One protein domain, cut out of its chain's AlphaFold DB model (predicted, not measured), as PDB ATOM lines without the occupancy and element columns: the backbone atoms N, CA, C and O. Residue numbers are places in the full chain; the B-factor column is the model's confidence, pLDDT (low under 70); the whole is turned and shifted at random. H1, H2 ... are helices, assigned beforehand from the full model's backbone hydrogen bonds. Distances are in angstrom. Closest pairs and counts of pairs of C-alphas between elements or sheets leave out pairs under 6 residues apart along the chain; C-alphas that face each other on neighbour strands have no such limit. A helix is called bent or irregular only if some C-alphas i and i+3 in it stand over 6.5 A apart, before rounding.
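What this domain is: This is residues 5 to 115 of the 115 residues of an uncharacterized protein of Halobacteroides halobius (strain ATCC 35273 / DSM 5150 / MD-1) (UniProt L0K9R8). A long helical hairpin, H1b and H2, makes one end of a rod, and H5 extends towards the other end, crossed by H1a and H3. Printed are 111 residues with five named helices, H1 to H5. It is all helix and loose, radius of gyration of the C-alphas 16.4 A, spanning 56 by 26 by 22 A.

Where its parts are: H1, residues 5 to 30, begins at C-alpha (-30.570, -38.220, -26.600). One helix by its hydrogen bonds, it is bent, C-alphas 12 and 15 being 7.4 A apart, into H1a, 5 to 12, and H1b, 15 to 30. H2 is residues 35 to 57, 31.7 A from first to last C-alpha; H3 is residues 64 to 71; H4 is residues 81 to 84; H5 is residues 93 to 114, 29.7 A, irregular with C-alphas 110 and 113 7.7 A apart, and it ends at C-alpha 114 at (-25.263, -49.195, -26.606).

How they stand to each other: H1a touches residues 104 to 111 of H5, closest C-alphas Leu 7 and Lys 108, 6.9 A. Hairpin H1b and H2: Leu 21 and Lys 42, 6.0 A. Residues 48 to 56 of H2 touch residues 106 to 114 of H5: Gly 55 and Asn 110, 5.1 A. H3 touches residues 99 to 103 of H5: Glu 64 and Val 103, 6.2 A. H4 only just touches H3, with 3 pairs of C-alphas within 8 A. Every O i to N i+4 pair is within hydrogen-bond range in H1a, H1b, H2 and H3, 16 of 18 in H5.

The domain as a whole: The printed part has no cut; pLDDT is under 70 at 33 to 34, 87 to 90 and 114 to 115.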
ATOM      1  N   ASP A   5     -29.328 -37.901 -25.872       88.69
ATOM      2  CA  ASP A   5     -30.570 -38.220 -26.600       88.69
ATOM      3  C   ASP A   5     -30.719 -39.729 -26.858       88.69
ATOM      4  O   ASP A   5     -31.790 -40.296 -26.635       88.69
ATOM      5  N   LYS A   6     -29.632 -40.400 -27.266       89.44
ATOM      6  CA  LYS A   6     -29.613 -41.857 -27.481       89.44
ATOM      7  C   LYS A   6     -29.885 -42.628 -26.189       89.44
ATOM      8  O   LYS A   6     -30.745 -43.503 -26.173       89.44
ATOM      9  N   LEU A   7     -29.202 -42.269 -25.102       91.19
ATOM     10  CA  LEU A   7     -29.382 -42.888 -23.788       91.19
ATOM     11  C   LEU A   7     -30.824 -42.730 -23.301       91.19
ATOM     12  O   LEU A   7     -31.468 -43.697 -22.904       91.19
ATOM     13  N   ILE A   8     -31.352 -41.510 -23.387       91.50
ATOM     14  CA  ILE A   8     -32.732 -41.194 -23.024       91.50
ATOM     15  C   ILE A   8     -33.710 -42.022 -23.862       91.50
ATOM     16  O   ILE A   8     -34.685 -42.529 -23.312       91.50
ATOM     17  N   ASN A   9     -33.441 -42.202 -25.158       91.44
ATOM     18  CA  ASN A   9     -34.264 -43.042 -26.021       91.44
ATOM     19  C   ASN A   9     -34.284 -44.502 -25.535       91.44
ATOM     20  O   ASN A   9     -35.368 -45.061 -25.363       91.44
ATOM     21  N   TYR A  10     -33.126 -45.098 -25.231       91.38
ATOM     22  CA  TYR A  10     -33.059 -46.460 -24.680       91.38
ATOM     23  C   TYR A  10     -33.814 -46.592 -23.355       91.38
ATOM     24  O   TYR A  10     -34.650 -47.484 -23.213       91.38
ATOM     25  N   LEU A  11     -33.597 -45.665 -22.417       92.44
ATOM     26  CA  LEU A  11     -34.304 -45.660 -21.132       92.44
ATOM     27  C   LEU A  11     -35.821 -45.514 -21.327       92.44
ATOM     28  O   LEU A  11     -36.599 -46.213 -20.682       92.44
ATOM     29  N   SER A  12     -36.258 -44.649 -22.246       93.12
ATOM     30  CA  SER A  12     -37.685 -44.444 -22.518       93.12
ATOM     31  C   SER A  12     -38.372 -45.647 -23.159       93.12
ATOM     32  O   SER A  12     -39.552 -45.881 -22.901       93.12
ATOM     33  N   ASN A  13     -37.629 -46.449 -23.924       93.69
ATOM     34  CA  ASN A  13     -38.137 -47.662 -24.562       93.69
ATOM     35  C   ASN A  13     -37.941 -48.927 -23.717       93.69
ATOM     36  O   ASN A  13     -38.444 -49.977 -24.097       93.69
ATOM     37  N   TYR A  14     -37.295 -48.842 -22.551       94.06
ATOM     38  CA  TYR A  14     -37.025 -49.989 -21.676       94.06
ATOM     39  C   TYR A  14     -38.258 -50.873 -21.424       94.06
ATOM     40  O   TYR A  14     -38.194 -52.094 -21.552       94.06
ATOM     41  N   LYS A  15     -39.416 -50.261 -21.142       92.88
ATOM     42  CA  LYS A  15     -40.671 -51.002 -20.948       92.88
ATOM     43  C   LYS A  15     -41.106 -51.755 -22.211       92.88
ATOM     44  O   LYS A  15     -41.588 -52.875 -22.110       92.88
ATOM     45  N   GLN A  16     -40.930 -51.149 -23.385       94.12
ATOM     46  CA  GLN A  16     -41.253 -51.784 -24.663       94.12
ATOM     47  C   GLN A  16     -40.295 -52.937 -24.963       94.12
ATOM     48  O   GLN A  16     -40.751 -53.984 -25.409       94.12
ATOM     49  N   PHE A  17     -39.001 -52.778 -24.662       94.88
ATOM     50  CA  PHE A  17     -38.022 -53.857 -24.794       94.88
ATOM     51  C   PHE A  17     -38.410 -55.060 -23.941       94.88
ATOM     52  O   PHE A  17     -38.445 -56.169 -24.460       94.88
ATOM     53  N   LYS A  18     -38.784 -54.840 -22.673       94.62
ATOM     54  CA  LYS A  18     -39.257 -55.920 -21.795       94.62
ATOM     55  C   LYS A  18     -40.500 -56.616 -22.335       94.62
ATOM     56  O   LYS A  18     -40.501 -57.831 -22.468       94.62
ATOM     57  N   SER A  19     -41.524 -55.857 -22.725       94.81
ATOM     58  CA  SER A  19     -42.741 -56.448 -23.294       94.81
ATOM     59  C   SER A  19     -42.484 -57.196 -24.607       94.81
ATOM     60  O   SER A  19     -43.147 -58.194 -24.883       94.81
ATOM     61  N   ARG A  20     -41.534 -56.738 -25.434       96.31
ATOM     62  CA  ARG A  20     -41.148 -57.449 -26.658       96.31
ATOM     63  C   ARG A  20     -40.366 -58.723 -26.349       96.31
ATOM     64  O   ARG A  20     -40.645 -59.729 -26.989       96.31
ATOM     65  N   LEU A  21     -39.456 -58.692 -25.374       95.38
ATOM     66  CA  LEU A  21     -38.718 -59.872 -24.925       95.38
ATOM     67  C   LEU A  21     -39.675 -60.966 -24.431       95.38
ATOM     68  O   LEU A  21     -39.606 -62.086 -24.922       95.38
ATOM     69  N   GLU A  22     -40.639 -60.615 -23.574       93.94
ATOM     70  CA  GLU A  22     -41.681 -61.544 -23.106       93.94
ATOM     71  C   GLU A  22     -42.480 -62.143 -24.279       93.94
ATOM     72  O   GLU A  22     -42.744 -63.343 -24.332       93.94
ATOM     73  N   ALA A  23     -42.847 -61.320 -25.267       93.69
ATOM     74  CA  ALA A  23     -43.554 -61.800 -26.452       93.69
ATOM     75  C   ALA A  23     -42.692 -62.733 -27.322       93.69
ATOM     76  O   ALA A  23     -43.228 -63.677 -27.899       93.69
ATOM     77  N   LEU A  24     -41.385 -62.476 -27.434       92.25
ATOM     78  CA  LEU A  24     -40.444 -63.327 -28.167       92.25
ATOM     79  C   LEU A  24     -40.216 -64.663 -27.466       92.25
ATOM     80  O   LEU A  24     -40.162 -65.681 -28.143       92.25
ATOM     81  N   GLU A  25     -40.122 -64.672 -26.138       90.25
ATOM     82  CA  GLU A  25     -40.015 -65.903 -25.345       90.25
ATOM     83  C   GLU A  25     -41.213 -66.819 -25.588       90.25
ATOM     84  O   GLU A  25     -41.032 -67.998 -25.885       90.25
ATOM     85  N   ILE A  26     -42.423 -66.253 -25.574       90.50
ATOM     86  CA  ILE A  26     -43.645 -66.975 -25.935       90.50
ATOM     87  C   ILE A  26     -43.565 -67.440 -27.394       90.50
ATOM     88  O   ILE A  26     -43.806 -68.603 -27.684       90.50
ATOM     89  N   GLN A  27     -43.217 -66.561 -28.339       89.06
ATOM     90  CA  GLN A  27     -43.147 -66.935 -29.758       89.06
ATOM     91  C   GLN A  27     -42.166 -68.084 -30.008       89.06
ATOM     92  O   GLN A  27     -42.524 -68.999 -30.739       89.06
ATOM     93  N   LEU A  28     -40.988 -68.062 -29.386       87.25
ATOM     94  CA  LEU A  28     -39.971 -69.110 -29.487       87.25
ATOM     95  C   LEU A  28     -40.415 -70.424 -28.836       87.25
ATOM     96  O   LEU A  28     -40.128 -71.481 -29.383       87.25
ATOM     97  N   GLU A  29     -41.164 -70.377 -27.731       85.50
ATOM     98  CA  GLU A  29     -41.744 -71.579 -27.110       85.50
ATOM     99  C   GLU A  29     -42.683 -72.334 -28.071       85.50
ATOM    100  O   GLU A  29     -42.738 -73.564 -28.053       85.50
ATOM    101  N   TYR A  30     -43.397 -71.606 -28.937       83.94
ATOM    102  CA  TYR A  30     -44.346 -72.174 -29.902       83.94
ATOM    103  C   TYR A  30     -43.824 -72.212 -31.350       83.94
ATOM    104  O   TYR A  30     -44.547 -72.672 -32.242       83.94
ATOM    105  N   ALA A  31     -42.607 -71.730 -31.618       71.94
ATOM    106  CA  ALA A  31     -42.042 -71.665 -32.963       71.94
ATOM    107  C   ALA A  31     -41.280 -72.949 -33.322       71.94
ATOM    108  O   ALA A  31     -40.516 -73.488 -32.533       71.94
ATOM    109  N   GLY A  32     -41.486 -73.419 -34.557       71.12
ATOM    110  CA  GLY A  32     -40.586 -74.360 -35.231       71.12
ATOM    111  C   GLY A  32     -39.437 -73.618 -35.934       71.12
ATOM    112  O   GLY A  32     -38.801 -72.756 -35.349       71.12
ATOM    113  N   GLU A  33     -39.214 -73.878 -37.225       59.12
ATOM    114  CA  GLU A  33     -38.057 -73.417 -38.032       59.12
ATOM    115  C   GLU A  33     -37.836 -71.882 -38.175       59.12
ATOM    116  O   GLU A  33     -36.849 -71.468 -38.778       59.12
ATOM    117  N   LEU A  34     -38.693 -71.016 -37.616       63.00
ATOM    118  CA  LEU A  34     -38.511 -69.544 -37.571       63.00
ATOM    119  C   LEU A  34     -37.625 -69.076 -36.391       63.00
ATOM    120  O   LEU A  34     -37.623 -67.903 -36.020       63.00
ATOM    121  N   GLU A  35     -36.878 -70.004 -35.801       80.06
ATOM    122  CA  GLU A  35     -36.157 -69.851 -34.537       80.06
ATOM    123  C   GLU A  35     -35.007 -68.837 -34.614       80.06
ATOM    124  O   GLU A  35     -34.789 -68.081 -33.675       80.06
ATOM    125  N   GLU A  36     -34.290 -68.761 -35.739       84.56
ATOM    126  CA  GLU A  36     -33.012 -68.043 -35.778       84.56
ATOM    127  C   GLU A  36     -33.159 -66.512 -35.749       84.56
ATOM    128  O   GLU A  36     -32.418 -65.834 -35.040       84.56
ATOM    129  N   GLU A  37     -34.119 -65.938 -36.483       87.00
ATOM    130  CA  GLU A  37     -34.344 -64.482 -36.476       87.00
ATOM    131  C   GLU A  37     -34.939 -64.021 -35.139       87.00
ATOM    132  O   GLU A  37     -34.475 -63.037 -34.560       87.00
ATOM    133  N   LEU A  38     -35.899 -64.784 -34.606       89.25
ATOM    134  CA  LEU A  38     -36.500 -64.525 -33.298       89.25
ATOM    135  C   LEU A  38     -35.473 -64.669 -32.164       89.25
ATOM    136  O   LEU A  38     -35.467 -63.851 -31.245       89.25
ATOM    137  N   ALA A  39     -34.573 -65.654 -32.241       89.56
ATOM    138  CA  ALA A  39     -33.502 -65.848 -31.267       89.56
ATOM    139  C   ALA A  39     -32.480 -64.704 -31.301       89.56
ATOM    140  O   ALA A  39     -32.096 -64.208 -30.244       89.56
ATOM    141  N   ARG A  40     -32.087 -64.232 -32.493       91.25
ATOM    142  CA  ARG A  40     -31.195 -63.067 -32.626       91.25
ATOM    143  C   ARG A  40     -31.833 -61.799 -32.062       91.25
ATOM    144  O   ARG A  40     -31.169 -61.050 -31.350       91.25
ATOM    145  N   GLU A  41     -33.115 -61.563 -32.349       93.06
ATOM    146  CA  GLU A  41     -33.841 -60.419 -31.782       93.06
ATOM    147  C   GLU A  41     -33.913 -60.518 -30.249       93.06
ATOM    148  O   GLU A  41     -33.678 -59.527 -29.551       93.06
ATOM    149  N   LYS A  42     -34.190 -61.718 -29.720       93.88
ATOM    150  CA  LYS A  42     -34.228 -61.986 -28.278       93.88
ATOM    151  C   LYS A  42     -32.882 -61.669 -27.626       93.88
ATOM    152  O   LYS A  42     -32.856 -60.897 -26.671       93.88
ATOM    153  N   GLU A  43     -31.785 -62.192 -28.167       94.00
ATOM    154  CA  GLU A  43     -30.428 -61.973 -27.648       94.00
ATOM    155  C   GLU A  43     -30.055 -60.480 -27.651       94.00
ATOM    156  O   GLU A  43     -29.500 -59.956 -26.679       94.00
ATOM    157  N   GLU A  44     -30.411 -59.748 -28.712       93.88
ATOM    158  CA  GLU A  44     -30.166 -58.307 -28.785       93.88
ATOM    159  C   GLU A  44     -30.964 -57.535 -27.719       93.88
ATOM    160  O   GLU A  44     -30.436 -56.608 -27.088       93.88
ATOM    161  N   LEU A  45     -32.228 -57.907 -27.490       94.56
ATOM    162  CA  LEU A  45     -33.062 -57.297 -26.454       94.56
ATOM    163  C   LEU A  45     -32.577 -57.640 -25.046       94.56
ATOM    164  O   LEU A  45     -32.504 -56.733 -24.215       94.56
ATOM    165  N   GLU A  46     -32.193 -58.889 -24.787       95.00
ATOM    166  CA  GLU A  46     -31.591 -59.319 -23.519       95.00
ATOM    167  C   GLU A  46     -30.322 -58.521 -23.224       95.00
ATOM    168  O   GLU A  46     -30.183 -57.969 -22.131       95.00
ATOM    169  N   ARG A  47     -29.434 -58.358 -24.213       93.62
ATOM    170  CA  ARG A  47     -28.227 -57.536 -24.066       93.62
ATOM    171  C   ARG A  47     -28.565 -56.082 -23.732       93.62
ATOM    172  O   ARG A  47     -27.961 -55.504 -22.827       93.62
ATOM    173  N   LYS A  48     -29.517 -55.473 -24.449       92.88
ATOM    174  CA  LYS A  48     -29.940 -54.081 -24.200       92.88
ATOM    175  C   LYS A  48     -30.536 -53.914 -22.804       92.88
ATOM    176  O   LYS A  48     -30.178 -52.972 -22.100       92.88
ATOM    177  N   ILE A  49     -31.434 -54.815 -22.410       94.69
ATOM    178  CA  ILE A  49     -32.077 -54.811 -21.093       94.69
ATOM    179  C   ILE A  49     -31.029 -55.008 -20.001       94.69
ATOM    180  O   ILE A  49     -31.002 -54.212 -19.069       94.69
ATOM    181  N   GLY A  50     -30.129 -55.981 -20.156       93.81
ATOM    182  CA  GLY A  50     -29.077 -56.274 -19.187       93.81
ATOM    183  C   GLY A  50     -28.140 -55.091 -18.948       93.81
ATOM    184  O   GLY A  50     -27.848 -54.766 -17.801       93.81
ATOM    185  N   LEU A  51     -27.728 -54.379 -20.004       92.19
ATOM    186  CA  LEU A  51     -26.911 -53.166 -19.860       92.19
ATOM    187  C   LEU A  51     -27.672 -52.039 -19.151       92.19
ATOM    188  O   LEU A  51     -27.113 -51.371 -18.281       92.19
ATOM    189  N   ILE A  52     -28.954 -51.842 -19.483       92.94
ATOM    190  CA  ILE A  52     -29.797 -50.860 -18.789       92.94
ATOM    191  C   ILE A  52     -29.927 -51.224 -17.306       92.94
ATOM    192  O   ILE A  52     -29.740 -50.356 -16.461       92.94
ATOM    193  N   GLU A  53     -30.222 -52.480 -16.980       94.00
ATOM    194  CA  GLU A  53     -30.390 -52.946 -15.599       94.00
ATOM    195  C   GLU A  53     -29.103 -52.816 -14.789       94.00
ATOM    196  O   GLU A  53     -29.137 -52.213 -13.720       94.00
ATOM    197  N   ALA A  54     -27.960 -53.231 -15.339       91.88
ATOM    198  CA  ALA A  54     -26.660 -53.038 -14.700       91.88
ATOM    199  C   ALA A  54     -26.369 -51.552 -14.421       91.88
ATOM    200  O   ALA A  54     -25.909 -51.190 -13.336       91.88
ATOM    201  N   GLY A  55     -26.686 -50.670 -15.377       92.19
ATOM    202  CA  GLY A  55     -26.554 -49.228 -15.192       92.19
ATOM    203  C   GLY A  55     -27.486 -48.672 -14.111       92.19
ATOM    204  O   GLY A  55     -27.075 -47.803 -13.345       92.19
ATOM    205  N   LEU A  56     -28.726 -49.164 -14.031       92.69
ATOM    206  CA  LEU A  56     -29.698 -48.760 -13.008       92.69
ATOM    207  C   LEU A  56     -29.316 -49.266 -11.611       92.69
ATOM    208  O   LEU A  56     -29.526 -48.541 -10.639       92.69
ATOM    209  N   ASP A  57     -28.741 -50.461 -11.510       91.44
ATOM    210  CA  ASP A  57     -28.295 -51.056 -10.245       91.44
ATOM    211  C   ASP A  57     -27.080 -50.329  -9.652       91.44
ATOM    212  O   ASP A  57     -26.904 -50.304  -8.434       91.44
ATOM    213  N   ALA A  58     -26.277 -49.671 -10.493       90.25
ATOM    214  CA  ALA A  58     -25.166 -48.821 -10.066       90.25
ATOM    215  C   ALA A  58     -25.607 -47.457  -9.489       90.25
ATOM    216  O   ALA A  58     -24.770 -46.696  -8.991       90.25
ATOM    217  N   LEU A  59     -26.897 -47.111  -9.578       90.56
ATOM    218  CA  LEU A  59     -27.432 -45.850  -9.072       90.56
ATOM    219  C   LEU A  59     -27.807 -45.931  -7.592       90.56
ATOM    220  O   LEU A  59     -28.234 -46.967  -7.083       90.56
ATOM    221  N   ASP A  60     -27.734 -44.783  -6.919       88.81
ATOM    222  CA  ASP A  60     -28.330 -44.627  -5.592       88.81
ATOM    223  C   ASP A  60     -29.848 -44.895  -5.646       88.81
ATOM    224  O   ASP A  60     -30.589 -44.254  -6.401       88.81
ATOM    225  N   GLN A  61     -30.310 -45.871  -4.859       80.38
ATOM    226  CA  GLN A  61     -31.675 -46.405  -4.941       80.38
ATOM    227  C   GLN A  61     -32.741 -45.374  -4.543       80.38
ATOM    228  O   GLN A  61     -33.824 -45.348  -5.132       80.38
ATOM    229  N   ASP A  62     -32.429 -44.505  -3.582       80.44
ATOM    230  CA  ASP A  62     -33.398 -43.569  -3.016       80.44
ATOM    231  C   ASP A  62     -33.577 -42.337  -3.903       80.44
ATOM    232  O   ASP A  62     -34.711 -41.921  -4.166       80.44
ATOM    233  N   GLN A  63     -32.482 -41.759  -4.405       82.62
ATOM    234  CA  GLN A  63     -32.517 -40.473  -5.108       82.62
ATOM    235  C   GLN A  63     -32.392 -40.626  -6.621       82.62
ATOM    236  O   GLN A  63     -33.233 -40.144  -7.386       82.62
ATOM    237  N   GLU A  64     -31.322 -41.281  -7.058       89.75
ATOM    238  CA  GLU A  64     -30.921 -41.336  -8.462       89.75
ATOM    239  C   GLU A  64     -31.859 -42.239  -9.262       89.75
ATOM    240  O   GLU A  64     -32.428 -41.824 -10.280       89.75
ATOM    241  N   LEU A  65     -32.093 -43.452  -8.760       88.19
ATOM    242  CA  LEU A  65     -32.969 -44.417  -9.407       88.19
ATOM    243  C   LEU A  65     -34.428 -43.959  -9.398       88.19
ATOM    244  O   LEU A  65     -35.109 -44.069 -10.420       88.19
ATOM    245  N   SER A  66     -34.906 -43.397  -8.285       85.44
ATOM    246  CA  SER A  66     -36.251 -42.815  -8.188       85.44
ATOM    247  C   SER A  66     -36.480 -41.729  -9.242       85.44
ATOM    248  O   SER A  66     -37.517 -41.729  -9.916       85.44
ATOM    249  N   LEU A  67     -35.492 -40.849  -9.458       88.94
ATOM    250  CA  LEU A  67     -35.545 -39.827 -10.506       88.94
ATOM    251  C   LEU A  67     -35.661 -40.464 -11.894       88.94
ATOM    252  O   LEU A  67     -36.565 -40.112 -12.658       88.94
ATOM    253  N   ILE A  68     -34.779 -41.408 -12.230       90.94
ATOM    254  CA  ILE A  68     -34.767 -42.048 -13.554       90.94
ATOM    255  C   ILE A  68     -36.043 -42.850 -13.806       90.94
ATOM    256  O   ILE A  68     -36.626 -42.752 -14.891       90.94
ATOM    257  N   ARG A  69     -36.539 -43.568 -12.793       88.56
ATOM    258  CA  ARG A  69     -37.809 -44.303 -12.846       88.56
ATOM    259  C   ARG A  69     -38.989 -43.388 -13.138       88.56
ATOM    260  O   ARG A  69     -39.820 -43.733 -13.976       88.56
ATOM    261  N   ALA A  70     -39.066 -42.234 -12.478       85.62
ATOM    262  CA  ALA A  70     -40.154 -41.275 -12.671       85.62
ATOM    263  C   ALA A  70     -40.056 -40.523 -14.010       85.62
ATOM    264  O   ALA A  70     -41.078 -40.155 -14.602       85.62
ATOM    265  N   LYS A  71     -38.829 -40.276 -14.488       89.00
ATOM    266  CA  LYS A  71     -38.562 -39.434 -15.658       89.00
ATOM    267  C   LYS A  71     -38.548 -40.179 -16.980       89.00
ATOM    268  O   LYS A  71     -39.091 -39.656 -17.953       89.00
ATOM    269  N   TYR A  72     -37.891 -41.331 -17.019       91.25
ATOM    270  CA  TYR A  72     -37.527 -41.998 -18.264       91.25
ATOM    271  C   TYR A  72     -38.154 -43.388 -18.377       91.25
ATOM    272  O   TYR A  72     -38.664 -43.714 -19.437       91.25
ATOM    273  N   LEU A  73     -38.242 -44.169 -17.295       89.56
ATOM    274  CA  LEU A  73     -38.695 -45.570 -17.385       89.56
ATOM    275  C   LEU A  73     -40.225 -45.763 -17.449       89.56
ATOM    276  O   LEU A  73     -40.702 -46.890 -17.543       89.56
ATOM    277  N   GLN A  74     -41.021 -44.687 -17.430       85.56
ATOM    278  CA  GLN A  74     -42.492 -44.767 -17.518       85.56
ATOM    279  C   GLN A  74     -43.022 -45.012 -18.944       85.56
ATOM    280  O   GLN A  74     -44.237 -45.031 -19.150       85.56
ATOM    281  N   GLY A  75     -42.149 -45.136 -19.949       78.69
ATOM    282  CA  GLY A  75     -42.547 -45.206 -21.363       78.69
ATOM    283  C   GLY A  75     -42.953 -43.857 -21.968       78.69
ATOM    284  O   GLY A  75     -43.313 -43.778 -23.138       78.69
ATOM    285  N   LYS A  76     -42.906 -42.782 -21.174       82.06
ATOM    286  CA  LYS A  76     -43.082 -41.396 -21.613       82.06
ATOM    287  C   LYS A  76     -42.161 -40.486 -20.814       82.06
ATOM    288  O   LYS A  76     -41.998 -40.668 -19.608       82.06
ATOM    289  N   ILE A  77     -41.605 -39.481 -21.479       85.25
ATOM    290  CA  ILE A  77     -40.730 -38.502 -20.838       85.25
ATOM    291  C   ILE A  77     -41.592 -37.341 -20.351       85.25
ATOM    292  O   ILE A  77     -42.066 -36.520 -21.137       85.25
ATOM    293  N   ASN A  78     -41.815 -37.273 -19.040       82.06
ATOM    294  CA  ASN A  78     -42.557 -36.167 -18.431       82.06
ATOM    295  C   ASN A  78     -41.756 -34.860 -18.519       82.06
ATOM    296  O   ASN A  78     -40.550 -34.881 -18.746       82.06
ATOM    297  N   ARG A  79     -42.384 -33.698 -18.316       84.38
ATOM    298  CA  ARG A  79     -41.644 -32.428 -18.169       84.38
ATOM    299  C   ARG A  79     -40.873 -32.413 -16.845       84.38
ATOM    300  O   ARG A  79     -41.270 -33.086 -15.904       84.38
ATOM    301  N   ASP A  80     -39.749 -31.696 -16.788       85.88
ATOM    302  CA  ASP A  80     -38.900 -31.655 -15.580       85.88
ATOM    303  C   ASP A  80     -39.669 -31.139 -14.350       85.88
ATOM    304  O   ASP A  80     -39.581 -31.741 -13.285       85.88
ATOM    305  N   ASN A  81     -40.484 -30.094 -14.522       82.62
ATOM    306  CA  ASN A  81     -41.277 -29.493 -13.447       82.62
ATOM    307  C   ASN A  81     -42.281 -30.453 -12.812       82.62
ATOM    308  O   ASN A  81     -42.426 -30.477 -11.600       82.62
ATOM    309  N   LEU A  82     -42.886 -31.343 -13.599       83.69
ATOM    310  CA  LEU A  82     -43.795 -32.361 -13.066       83.69
ATOM    311  C   LEU A  82     -43.107 -33.352 -12.117       83.69
ATOM    312  O   LEU A  82     -43.798 -34.073 -11.401       83.69
ATOM    313  N   ILE A  83     -41.773 -33.422 -12.128       83.12
ATOM    314  CA  ILE A  83     -41.010 -34.309 -11.251       83.12
ATOM    315  C   ILE A  83     -40.539 -33.566 -10.015       83.12
ATOM    316  O   ILE A  83     -40.833 -34.018  -8.916       83.12
ATOM    317  N   TYR A  84     -39.851 -32.433 -10.170       80.81
ATOM    318  CA  TYR A  84     -39.330 -31.717  -9.004       80.81
ATOM    319  C   TYR A  84     -40.408 -30.958  -8.213       80.81
ATOM    320  O   TYR A  84     -40.192 -30.689  -7.040       80.81
ATOM    321  N   ASP A  85     -41.568 -30.649  -8.807       80.06
ATOM    322  CA  ASP A  85     -42.723 -30.100  -8.074       80.06
ATOM    323  C   ASP A  85     -43.606 -31.214  -7.467       80.06
ATOM    324  O   ASP A  85     -44.613 -30.944  -6.805       80.06
ATOM    325  N   SER A  86     -43.265 -32.487  -7.700       75.00
ATOM    326  CA  SER A  86     -43.989 -33.623  -7.132       75.00
ATOM    327  C   SER A  86     -43.633 -33.820  -5.664       75.00
ATOM    328  O   SER A  86     -42.468 -33.781  -5.279       75.00
ATOM    329  N   ARG A  87     -44.626 -34.196  -4.849       68.94
ATOM    330  CA  ARG A  87     -44.407 -34.640  -3.458       68.94
ATOM    331  C   ARG A  87     -43.491 -35.868  -3.346       68.94
ATOM    332  O   ARG A  87     -43.045 -36.183  -2.250       68.94
ATOM    333  N   LEU A  88     -43.252 -36.568  -4.457       65.19
ATOM    334  CA  LEU A  88     -42.381 -37.742  -4.547       65.19
ATOM    335  C   LEU A  88     -40.897 -37.386  -4.719       65.19
ATOM    336  O   LEU A  88     -40.062 -38.282  -4.662       65.19
ATOM    337  N   PHE A  89     -40.561 -36.112  -4.938       69.94
ATOM    338  CA  PHE A  89     -39.179 -35.663  -5.068       69.94
ATOM    339  C   PHE A  89     -38.880 -34.603  -3.997       69.94
ATOM    340  O   PHE A  89     -39.249 -33.444  -4.161       69.94
ATOM    341  N   PRO A  90     -38.231 -34.965  -2.876       68.38
ATOM    342  CA  PRO A  90     -38.079 -34.073  -1.721       68.38
ATOM    343  C   PRO A  90     -37.010 -32.978  -1.904       68.38
ATOM    344  O   PRO A  90     -36.615 -32.335  -0.932       68.38
ATOM    345  N   TYR A  91     -36.513 -32.761  -3.125       72.75
ATOM    346  CA  TYR A  91     -35.376 -31.884  -3.403       72.75
ATOM    347  C   TYR A  91     -35.779 -30.636  -4.183       72.75
ATOM    348  O   TYR A  91     -36.726 -30.638  -4.966       72.75
ATOM    349  N   SER A  92     -34.990 -29.573  -4.026       82.00
ATOM    350  CA  SER A  92     -35.138 -28.345  -4.815       82.00
ATOM    351  C   SER A  92     -34.906 -28.586  -6.313       82.00
ATOM    352  O   SER A  92     -34.184 -29.502  -6.716       82.00
ATOM    353  N   SER A  93     -35.428 -27.695  -7.157       84.12
ATOM    354  CA  SER A  93     -35.202 -27.732  -8.609       84.12
ATOM    355  C   SER A  93     -33.709 -27.719  -8.978       84.12
ATOM    356  O   SER A  93     -33.279 -28.448  -9.869       84.12
ATOM    357  N   SER A  94     -32.875 -26.960  -8.261       85.69
ATOM    358  CA  SER A  94     -31.421 -26.945  -8.477       85.69
ATOM    359  C   SER A  94     -30.770 -28.295  -8.163       85.69
ATOM    360  O   SER A  94     -29.910 -28.755  -8.917       85.69
ATOM    361  N   GLN A  95     -31.192 -28.953  -7.080       84.88
ATOM    362  CA  GLN A  95     -30.736 -30.304  -6.750       84.88
ATOM    363  C   GLN A  95     -31.198 -31.316  -7.801       84.88
ATOM    364  O   GLN A  95     -30.383 -32.124  -8.239       84.88
ATOM    365  N   TYR A  96     -32.442 -31.218  -8.284       88.75
ATOM    366  CA  TYR A  96     -32.951 -32.062  -9.369       88.75
ATOM    367  C   TYR A  96     -32.033 -32.037 -10.595       88.75
ATOM    368  O   TYR A  96     -31.604 -33.089 -11.061       88.75
ATOM    369  N   TYR A  97     -31.687 -30.851 -11.107       89.94
ATOM    370  CA  TYR A  97     -30.846 -30.748 -12.304       89.94
ATOM    371  C   TYR A  97     -29.427 -31.274 -12.077       89.94
ATOM    372  O   TYR A  97     -28.849 -31.879 -12.984       89.94
ATOM    373  N   ARG A  98     -28.878 -31.087 -10.871       89.75
ATOM    374  CA  ARG A  98     -27.572 -31.636 -10.497       89.75
ATOM    375  C   ARG A  98     -27.594 -33.165 -10.487       89.75
ATOM    376  O   ARG A  98     -26.768 -33.770 -11.165       89.75
ATOM    377  N   VAL A  99     -28.555 -33.761  -9.780       89.25
ATOM    378  CA  VAL A  99     -28.711 -35.221  -9.687       89.25
ATOM    379  C   VAL A  99     -28.985 -35.801 -11.072       89.25
ATOM    380  O   VAL A  99     -28.273 -36.695 -11.510       89.25
ATOM    381  N   LYS A 100     -29.927 -35.224 -11.828       90.94
ATOM    382  CA  LYS A 100     -30.240 -35.637 -13.205       90.94
ATOM    383  C   LYS A 100     -28.988 -35.720 -14.076       90.94
ATOM    384  O   LYS A 100     -28.804 -36.710 -14.774       90.94
ATOM    385  N   ARG A 101     -28.125 -34.698 -14.041       91.31
ATOM    386  CA  ARG A 101     -26.885 -34.694 -14.827       91.31
ATOM    387  C   ARG A 101     -25.920 -35.786 -14.368       91.31
ATOM    388  O   ARG A 101     -25.423 -36.523 -15.206       91.31
ATOM    389  N   GLN A 102     -25.679 -35.900 -13.063       90.50
ATOM    390  CA  GLN A 102     -24.775 -36.916 -12.509       90.50
ATOM    391  C   GLN A 102     -25.216 -38.332 -12.881       90.50
ATOM    392  O   GLN A 102     -24.392 -39.154 -13.266       90.50
ATOM    393  N   VAL A 103     -26.519 -38.597 -12.820       92.06
ATOM    394  CA  VAL A 103     -27.068 -39.905 -13.165       92.06
ATOM    395  C   VAL A 103     -26.944 -40.202 -14.651       92.06
ATOM    396  O   VAL A 103     -26.578 -41.313 -15.012       92.06
ATOM    397  N   LEU A 104     -27.213 -39.229 -15.525       92.69
ATOM    398  CA  LEU A 104     -27.044 -39.431 -16.965       92.69
ATOM    399  C   LEU A 104     -25.581 -39.700 -17.344       92.69
ATOM    400  O   LEU A 104     -25.349 -40.525 -18.219       92.69
ATOM    401  N   GLU A 105     -24.614 -39.078 -16.666       91.88
ATOM    402  CA  GLU A 105     -23.190 -39.401 -16.850       91.88
ATOM    403  C   GLU A 105     -22.859 -40.820 -16.382       91.88
ATOM    404  O   GLU A 105     -22.317 -41.604 -17.154       91.88
ATOM    405  N   LYS A 106     -23.274 -41.202 -15.166       91.31
ATOM    406  CA  LYS A 106     -23.081 -42.572 -14.659       91.31
ATOM    407  C   LYS A 106     -23.692 -43.616 -15.593       91.31
ATOM    408  O   LYS A 106     -23.083 -44.641 -15.883       91.31
ATOM    409  N   LEU A 107     -24.905 -43.366 -16.078       92.06
ATOM    410  CA  LEU A 107     -25.582 -44.266 -17.006       92.06
ATOM    411  C   LEU A 107     -24.891 -44.299 -18.369       92.06
ATOM    412  O   LEU A 107     -24.838 -45.356 -18.979       92.06
ATOM    413  N   LYS A 108     -24.331 -43.186 -18.844       90.81
ATOM    414  CA  LYS A 108     -23.538 -43.147 -20.080       90.81
ATOM    415  C   LYS A 108     -22.250 -43.962 -19.953       90.81
ATOM    416  O   LYS A 108     -21.886 -44.631 -20.911       90.81
ATOM    417  N   GLU A 109     -21.594 -43.942 -18.795       87.69
ATOM    418  CA  GLU A 109     -20.408 -44.768 -18.529       87.69
ATOM    419  C   GLU A 109     -20.744 -46.268 -18.502       87.69
ATOM    420  O   GLU A 109     -19.993 -47.066 -19.052       87.69
ATOM    421  N   ASN A 110     -21.889 -46.652 -17.925       84.31
ATOM    422  CA  ASN A 110     -22.288 -48.062 -17.801       84.31
ATOM    423  C   ASN A 110     -22.992 -48.628 -19.048       84.31
ATOM    424  O   ASN A 110     -22.851 -49.803 -19.365       84.31
ATOM    425  N   ILE A 111     -23.764 -47.800 -19.755       84.81
ATOM    426  CA  ILE A 111     -24.573 -48.184 -20.927       84.81
ATOM    427  C   ILE A 111     -23.870 -47.760 -22.232       84.81
ATOM    428  O   ILE A 111     -24.422 -47.910 -23.318       84.81
ATOM    429  N   GLY A 112     -22.643 -47.233 -22.148       78.44
ATOM    430  CA  GLY A 112     -21.886 -46.693 -23.282       78.44
ATOM    431  C   GLY A 112     -21.775 -47.648 -24.468       78.44
ATOM    432  O   GLY A 112     -21.840 -47.205 -25.608       78.44
ATOM    433  N   ASP A 113     -21.744 -48.955 -24.209       73.94
ATOM    434  CA  ASP A 113     -21.714 -50.002 -25.235       73.94
ATOM    435  C   ASP A 113     -22.958 -50.032 -26.153       73.94
ATOM    436  O   ASP A 113     -22.929 -50.685 -27.197       73.94
ATOM    437  N   LEU A 114     -24.053 -49.353 -25.784       68.50
ATOM    438  CA  LEU A 114     -25.263 -49.195 -26.606       68.50
ATOM    439  C   LEU A 114     -25.323 -47.871 -27.393       68.50
ATOM    440  O   LEU A 114     -26.226 -47.715 -28.228       68.50
ATOM    441  N   LEU A 115     -24.451 -46.898 -27.094       69.56
ATOM    442  CA  LEU A 115     -24.539 -45.505 -27.569       69.56
ATOM    443  C   LEU A 115     -23.706 -45.246 -28.827       69.56
ATOM    444  O   LEU A 115     -24.259 -44.579 -29.741       69.56
TER     445      LEU A 115